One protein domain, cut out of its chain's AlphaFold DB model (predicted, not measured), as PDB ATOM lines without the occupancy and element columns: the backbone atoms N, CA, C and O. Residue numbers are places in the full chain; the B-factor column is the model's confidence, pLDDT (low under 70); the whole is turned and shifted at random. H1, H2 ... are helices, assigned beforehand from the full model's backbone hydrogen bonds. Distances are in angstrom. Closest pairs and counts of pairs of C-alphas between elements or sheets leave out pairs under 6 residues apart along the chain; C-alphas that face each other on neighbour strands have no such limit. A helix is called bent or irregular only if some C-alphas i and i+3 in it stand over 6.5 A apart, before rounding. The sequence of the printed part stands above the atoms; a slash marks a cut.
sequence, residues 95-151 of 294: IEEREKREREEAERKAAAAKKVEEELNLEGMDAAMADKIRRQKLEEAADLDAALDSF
ATOM      1  N   ILE A  95     186.971 383.533 295.832       61.78
ATOM      2  CA  ILE A  95     188.334 383.248 296.297       61.78
ATOM      3  C   ILE A  95     188.387 381.819 296.859       61.78
ATOM      4  O   ILE A  95     189.218 381.028 296.423       61.78
ATOM      5  N   GLU A  96     187.436 381.460 297.730       63.25
ATOM      6  CA  GLU A  96     187.325 380.126 298.346       63.25
ATOM      7  C   GLU A  96     187.172 378.997 297.299       63.25
ATOM      8  O   GLU A  96     187.823 377.954 297.394       63.25
ATOM      9  N   GLU A  97     186.385 379.223 296.240       66.12
ATOM     10  CA  GLU A  97     186.245 378.286 295.114       66.12
ATOM     11  C   GLU A  97     187.564 378.081 294.336       66.12
ATOM     12  O   GLU A  97     187.889 376.959 293.934       66.12
ATOM     13  N   ARG A  98     188.360 379.147 294.159       67.62
ATOM     14  CA  ARG A  98     189.649 379.103 293.448       67.62
ATOM     15  C   ARG A  98     190.719 378.376 294.267       67.62
ATOM     16  O   ARG A  98     191.413 377.520 293.723       67.62
ATOM     17  N   GLU A  99     190.822 378.679 295.560       70.88
ATOM     18  CA  GLU A  99     191.781 378.046 296.476       70.88
ATOM     19  C   GLU A  99     191.525 376.537 296.610       70.88
ATOM     20  O   GLU A  99     192.456 375.730 296.534       70.88
ATOM     21  N   LYS A 100     190.252 376.130 296.720       69.56
ATOM     22  CA  LYS A 100     189.875 374.713 296.796       69.56
ATOM     23  C   LYS A 100     190.341 373.920 295.571       69.56
ATOM     24  O   LYS A 100     190.856 372.813 295.723       69.56
ATOM     25  N   ARG A 101     190.199 374.492 294.370       68.75
ATOM     26  CA  ARG A 101     190.663 373.873 293.120       68.75
ATOM     27  C   ARG A 101     192.187 373.763 293.063       68.75
ATOM     28  O   ARG A 101     192.709 372.720 292.681       68.75
ATOM     29  N   GLU A 102     192.900 374.817 293.454       71.50
ATOM     30  CA  GLU A 102     194.367 374.840 293.457       71.50
ATOM     31  C   GLU A 102     194.942 373.782 294.422       71.50
ATOM     32  O   GLU A 102     195.893 373.076 294.080       71.50
ATOM     33  N   ARG A 103     194.280 373.565 295.568       70.94
ATOM     34  CA  ARG A 103     194.595 372.482 296.511       70.94
ATOM     35  C   ARG A 103     194.356 371.083 295.933       70.94
ATOM     36  O   ARG A 103     195.204 370.213 296.115       70.94
ATOM     37  N   GLU A 104     193.249 370.858 295.225       73.75
ATOM     38  CA  GLU A 104     192.946 369.567 294.584       73.75
ATOM     39  C   GLU A 104     193.937 369.247 293.446       73.75
ATOM     40  O   GLU A 104     194.435 368.124 293.336       73.75
ATOM     41  N   GLU A 105     194.306 370.245 292.635       70.50
ATOM     42  CA  GLU A 105     195.327 370.086 291.591       70.50
ATOM     43  C   GLU A 105     196.734 369.850 292.181       70.50
ATOM     44  O   GLU A 105     197.510 369.071 291.617       70.50
ATOM     45  N   ALA A 106     197.061 370.452 293.332       70.88
ATOM     46  CA  ALA A 106     198.298 370.185 294.068       70.88
ATOM     47  C   ALA A 106     198.327 368.771 294.679       70.88
ATOM     48  O   ALA A 106     199.327 368.065 294.534       70.88
ATOM     49  N   GLU A 107     197.233 368.316 295.296       74.25
ATOM     50  CA  GLU A 107     197.121 366.963 295.856       74.25
ATOM     51  C   GLU A 107     197.201 365.893 294.755       74.25
ATOM     52  O   GLU A 107     197.941 364.917 294.889       74.25
ATOM     53  N   ARG A 108     196.556 366.124 293.603       74.38
ATOM     54  CA  ARG A 108     196.666 365.252 292.423       74.38
ATOM     55  C   ARG A 108     198.098 365.181 291.875       74.38
ATOM     56  O   ARG A 108     198.540 364.097 291.494       74.38
ATOM     57  N   LYS A 109     198.837 366.298 291.850       69.31
ATOM     58  CA  LYS A 109     200.260 366.324 291.457       69.31
ATOM     59  C   LYS A 109     201.150 365.604 292.474       69.31
ATOM     60  O   LYS A 109     202.005 364.825 292.069       69.31
ATOM     61  N   ALA A 110     200.915 365.791 293.774       69.88
ATOM     62  CA  ALA A 110     201.642 365.086 294.830       69.88
ATOM     63  C   ALA A 110     201.381 363.567 294.801       69.88
ATOM     64  O   ALA A 110     202.311 362.780 294.971       69.88
ATOM     65  N   ALA A 111     200.144 363.142 294.528       74.44
ATOM     66  CA  ALA A 111     199.796 361.735 294.344       74.44
ATOM     67  C   ALA A 111     200.436 361.129 293.082       74.44
ATOM     68  O   ALA A 111     200.856 359.976 293.110       74.44
ATOM     69  N   ALA A 112     200.552 361.894 291.990       71.62
ATOM     70  CA  ALA A 112     201.270 361.456 290.792       71.62
ATOM     71  C   ALA A 112     202.783 361.322 291.043       71.62
ATOM     72  O   ALA A 112     203.364 360.298 290.696       71.62
ATOM     73  N   ALA A 113     203.404 362.306 291.704       68.88
ATOM     74  CA  ALA A 113     204.822 362.259 292.063       68.88
ATOM     75  C   ALA A 113     205.145 361.057 292.967       68.88
ATOM     76  O   ALA A 113     206.081 360.317 292.680       68.88
ATOM     77  N   LYS A 114     204.315 360.803 293.990       68.31
ATOM     78  CA  LYS A 114     204.458 359.629 294.863       68.31
ATOM     79  C   LYS A 114     204.314 358.305 294.122       68.31
ATOM     80  O   LYS A 114     205.033 357.377 294.452       68.31
ATOM     81  N   LYS A 115     203.441 358.207 293.114       67.44
ATOM     82  CA  LYS A 115     203.333 356.988 292.295       67.44
ATOM     83  C   LYS A 115     204.572 356.744 291.443       67.44
ATOM     84  O   LYS A 115     205.015 355.610 291.374       67.44
ATOM     85  N   VAL A 116     205.166 357.790 290.866       66.56
ATOM     86  CA  VAL A 116     206.443 357.666 290.139       66.56
ATOM     87  C   VAL A 116     207.580 357.284 291.097       66.56
ATOM     88  O   VAL A 116     208.405 356.440 290.767       66.56
ATOM     89  N   GLU A 117     207.611 357.852 292.304       61.50
ATOM     90  CA  GLU A 117     208.567 357.477 293.355       61.50
ATOM     91  C   GLU A 117     208.358 356.031 293.848       61.50
ATOM     92  O   GLU A 117     209.327 355.318 294.092       61.50
ATOM     93  N   GLU A 118     207.114 355.565 293.956       61.62
ATOM     94  CA  GLU A 118     206.762 354.194 294.340       61.62
ATOM     95  C   GLU A 118     207.098 353.191 293.223       61.62
ATOM     96  O   GLU A 118     207.730 352.176 293.498       61.62
ATOM     97  N   GLU A 119     206.798 353.502 291.957       58.41
ATOM     98  CA  GLU A 119     207.200 352.707 290.785       58.41
ATOM     99  C   GLU A 119     208.731 352.584 290.672       58.41
ATOM    100  O   GLU A 119     209.236 351.492 290.420       58.41
ATOM    101  N   LEU A 120     209.483 353.658 290.945       57.06
ATOM    102  CA  LEU A 120     210.954 353.638 290.971       57.06
ATOM    103  C   LEU A 120     211.541 352.876 292.174       57.06
ATOM    104  O   LEU A 120     212.637 352.332 292.067       57.06
ATOM    105  N   ASN A 121     210.837 352.815 293.309       54.28
ATOM    106  CA  ASN A 121     211.259 352.039 294.484       54.28
ATOM    107  C   ASN A 121     210.790 350.568 294.448       54.28
ATOM    108  O   ASN A 121     211.299 349.747 295.213       54.28
ATOM    109  N   LEU A 122     209.846 350.214 293.568       49.62
ATOM    110  CA  LEU A 122     209.351 348.844 293.386       49.62
ATOM    111  C   LEU A 122     210.264 347.969 292.507       49.62
ATOM    112  O   LEU A 122     210.104 346.746 292.521       49.62
ATOM    113  N   GLU A 123     211.274 348.531 291.828       53.91
ATOM    114  CA  GLU A 123     212.369 347.774 291.190       53.91
ATOM    115  C   GLU A 123     213.360 347.200 292.236       53.91
ATOM    116  O   GLU A 123     214.576 347.378 292.165       53.91
ATOM    117  N   GLY A 124     212.837 346.472 293.230       55.78
ATOM    118  CA  GLY A 124     213.571 345.830 294.329       55.78
ATOM    119  C   GLY A 124     214.392 344.600 293.914       55.78
ATOM    120  O   GLY A 124     214.328 343.562 294.569       55.78
ATOM    121  N   MET A 125     215.140 344.701 292.815       50.25
ATOM    122  CA  MET A 125     215.889 343.612 292.185       50.25
ATOM    123  C   MET A 125     217.357 344.018 292.000       50.25
ATOM    124  O   MET A 125     217.766 344.377 290.904       50.25
ATOM    125  N   ASP A 126     218.121 343.958 293.099       56.38
ATOM    126  CA  ASP A 126     219.516 344.407 293.266       56.38
ATOM    127  C   ASP A 126     219.828 345.815 292.723       56.38
ATOM    128  O   ASP A 126     219.846 346.059 291.518       56.38
ATOM    129  N   ALA A 127     220.275 346.728 293.593       65.94
ATOM    130  CA  ALA A 127     220.793 348.034 293.156       65.94
ATOM    131  C   ALA A 127     221.907 347.896 292.089       65.94
ATOM    132  O   ALA A 127     221.978 348.673 291.143       65.94
ATOM    133  N   ALA A 128     222.711 346.829 292.175       68.44
ATOM    134  CA  ALA A 128     223.744 346.481 291.199       68.44
ATOM    135  C   ALA A 128     223.221 345.898 289.863       68.44
ATOM    136  O   ALA A 128     224.026 345.658 288.962       68.44
ATOM    137  N   MET A 129     221.923 345.616 289.720       71.00
ATOM    138  CA  MET A 129     221.259 345.356 288.434       71.00
ATOM    139  C   MET A 129     220.534 346.607 287.927       71.00
ATOM    140  O   MET A 129     220.685 346.923 286.749       71.00
ATOM    141  N   ALA A 130     219.882 347.385 288.796       74.94
ATOM    142  CA  ALA A 130     219.328 348.694 288.435       74.94
ATOM    143  C   ALA A 130     220.403 349.643 287.850       74.94
ATOM    144  O   ALA A 130     220.208 350.227 286.785       74.94
ATOM    145  N   ASP A 131     221.592 349.708 288.465       77.31
ATOM    146  CA  ASP A 131     222.741 350.467 287.945       77.31
ATOM    147  C   ASP A 131     223.245 349.955 286.585       77.31
ATOM    148  O   ASP A 131     223.704 350.746 285.760       77.31
ATOM    149  N   LYS A 132     223.163 348.641 286.324       85.50
ATOM    150  CA  LYS A 132     223.531 348.065 285.017       85.50
ATOM    151  C   LYS A 132     222.505 348.451 283.962       85.50
ATOM    152  O   LYS A 132     222.902 348.965 282.928       85.50
ATOM    153  N   ILE A 133     221.215 348.309 284.260       83.00
ATOM    154  CA  ILE A 133     220.117 348.720 283.375       83.00
ATOM    155  C   ILE A 133     220.205 350.225 283.075       83.00
ATOM    156  O   ILE A 133     219.987 350.640 281.940       83.00
ATOM    157  N   ARG A 134     220.577 351.057 284.059       86.31
ATOM    158  CA  ARG A 134     220.794 352.499 283.861       86.31
ATOM    159  C   ARG A 134     221.980 352.803 282.938       86.31
ATOM    160  O   ARG A 134     221.886 353.743 282.154       86.31
ATOM    161  N   ARG A 135     223.077 352.041 283.026       91.00
ATOM    162  CA  ARG A 135     224.239 352.181 282.125       91.00
ATOM    163  C   ARG A 135     223.929 351.665 280.725       91.00
ATOM    164  O   ARG A 135     224.135 352.408 279.778       91.00
ATOM    165  N   GLN A 136     223.320 350.486 280.614       92.06
ATOM    166  CA  GLN A 136     222.878 349.908 279.343       92.06
ATOM    167  C   GLN A 136     221.928 350.853 278.606       92.06
ATOM    168  O   GLN A 136     222.195 351.172 277.463       92.06
ATOM    169  N   LYS A 137     220.915 351.432 279.266       89.56
ATOM    170  CA  LYS A 137     220.028 352.438 278.645       89.56
ATOM    171  C   LYS A 137     220.748 353.718 278.188       89.56
ATOM    172  O   LYS A 137     220.228 354.420 277.329       89.56
ATOM    173  N   LEU A 138     221.902 354.058 278.771       87.69
ATOM    174  CA  LEU A 138     222.714 355.219 278.379       87.69
ATOM    175  C   LEU A 138     223.626 354.867 277.192       87.69
ATOM    176  O   LEU A 138     223.701 355.633 276.237       87.69
ATOM    177  N   GLU A 139     224.253 353.692 277.235       93.06
ATOM    178  CA  GLU A 139     225.046 353.105 276.149       93.06
ATOM    179  C   GLU A 139     224.167 352.870 274.903       93.06
ATOM    180  O   GLU A 139     224.463 353.408 273.844       93.06
ATOM    181  N   GLU A 140     223.013 352.211 275.053       90.38
ATOM    182  CA  GLU A 140     221.993 352.014 274.011       90.38
ATOM    183  C   GLU A 140     221.484 353.339 273.427       90.38
ATOM    184  O   GLU A 140     221.272 353.428 272.221       90.38
ATOM    185  N   ALA A 141     221.291 354.382 274.243       87.00
ATOM    186  CA  ALA A 141     220.862 355.691 273.746       87.00
ATOM    187  C   ALA A 141     221.958 356.392 272.923       87.00
ATOM    188  O   ALA A 141     221.648 357.000 271.901       87.00
ATOM    189  N   ALA A 142     223.225 356.284 273.338       92.94
ATOM    190  CA  ALA A 142     224.360 356.822 272.591       92.94
ATOM    191  C   ALA A 142     224.613 356.044 271.286       92.94
ATOM    192  O   ALA A 142     224.827 356.657 270.241       92.94
ATOM    193  N   ASP A 143     224.518 354.713 271.324       94.00
ATOM    194  CA  ASP A 143     224.621 353.849 270.144       94.00
ATOM    195  C   ASP A 143     223.456 354.083 269.168       94.00
ATOM    196  O   ASP A 143     223.665 354.076 267.956       94.00
ATOM    197  N   LEU A 144     222.236 354.337 269.663       92.25
ATOM    198  CA  LEU A 144     221.088 354.699 268.824       92.25
ATOM    199  C   LEU A 144     221.257 356.070 268.164       92.25
ATOM    200  O   LEU A 144     220.956 356.188 266.981       92.25
ATOM    201  N   ASP A 145     221.749 357.086 268.877       86.94
ATOM    202  CA  ASP A 145     222.000 358.416 268.301       86.94
ATOM    203  C   ASP A 145     223.121 358.356 267.243       86.94
ATOM    204  O   ASP A 145     222.950 358.799 266.107       86.94
ATOM    205  N   ALA A 146     224.221 357.655 267.547       90.19
ATOM    206  CA  ALA A 146     225.300 357.391 266.593       90.19
ATOM    207  C   ALA A 146     224.837 356.558 265.379       90.19
ATOM    208  O   ALA A 146     225.304 356.778 264.256       90.19
ATOM    209  N   ALA A 147     223.902 355.621 265.566       88.88
ATOM    210  CA  ALA A 147     223.283 354.867 264.478       88.88
ATOM    211  C   ALA A 147     222.269 355.699 263.673       88.88
ATOM    212  O   ALA A 147     222.113 355.456 262.478       88.88
ATOM    213  N   LEU A 148     221.609 356.691 264.274       87.00
ATOM    214  CA  LEU A 148     220.735 357.632 263.569       87.00
ATOM    215  C   LEU A 148     221.534 358.641 262.732       87.00
ATOM    216  O   LEU A 148     221.087 358.982 261.637       87.00
ATOM    217  N   ASP A 149     222.730 359.040 263.165       83.75
ATOM    218  CA  ASP A 149     223.656 359.824 262.334       83.75
ATOM    219  C   ASP A 149     224.289 358.964 261.215       83.75
ATOM    220  O   ASP A 149     224.323 359.362 260.050       83.75
ATOM    221  N   SER A 150     224.706 357.729 261.534       86.75
ATOM    222  CA  SER A 150     225.399 356.833 260.587       86.75
ATOM    223  C   SER A 150     224.488 356.132 259.567       86.75
ATOM    224  O   SER A 150     224.922 355.845 258.449       86.75
ATOM    225  N   PHE A 151     223.250 355.798 259.946       81.69
ATOM    226  CA  PHE A 151     222.304 355.007 259.137       81.69
ATOM    227  C   PHE A 151     220.910 355.638 259.008       81.69
ATOM    228  O   PHE A 151     220.102 355.169 258.201       81.69
TER     229      PHE A 151
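AT A GLANCE: This is residues 95 to 151 of the 294 residues of the protein "Eukaryotic translation initiation factor 3 30 kDa subunit" of Haptolina brevifila (UniProt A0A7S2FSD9). The long helix H1 and the slightly shorter H2 are the two arms of an open L, with a link of five residues at the corner and no packing between the arms. The printed part has 57 residues with two named helices, H1 then H2, and no named strand; the class is all helix. The whole is extended, with a radius of gyration of the C-alphas of 19.7 A, and flat, spanning 57 by 33 by 9 A.

HOW THE PARTS SIT: H1, residues 95 to 121, and H2, residues 127 to 151, are apart, with no C-alpha of the one within 8 A of the other. Residues 95 to 151 stand free. Every O i to N i+4 pair in H1 is within hydrogen-bond range; in H2, 20 of 21 are.

IN THESE COORDINATES: H1 begins at C-alpha 95 (188.334, 383.248, 296.297) and measures 38.8 A. H2 measures 34.8 A and ends at C-alpha 151 (222.304, 355.007, 259.137). Neither is bent.

THE WHOLE: The C-alphas of Glu 96 and Ser 150, the two farthest apart, are 58.5 A apart. The printed part has no cut, and the link is tight. Mean pLDDT of the printed part is 74.0; 24 residues are under 70, among them 113 to 128.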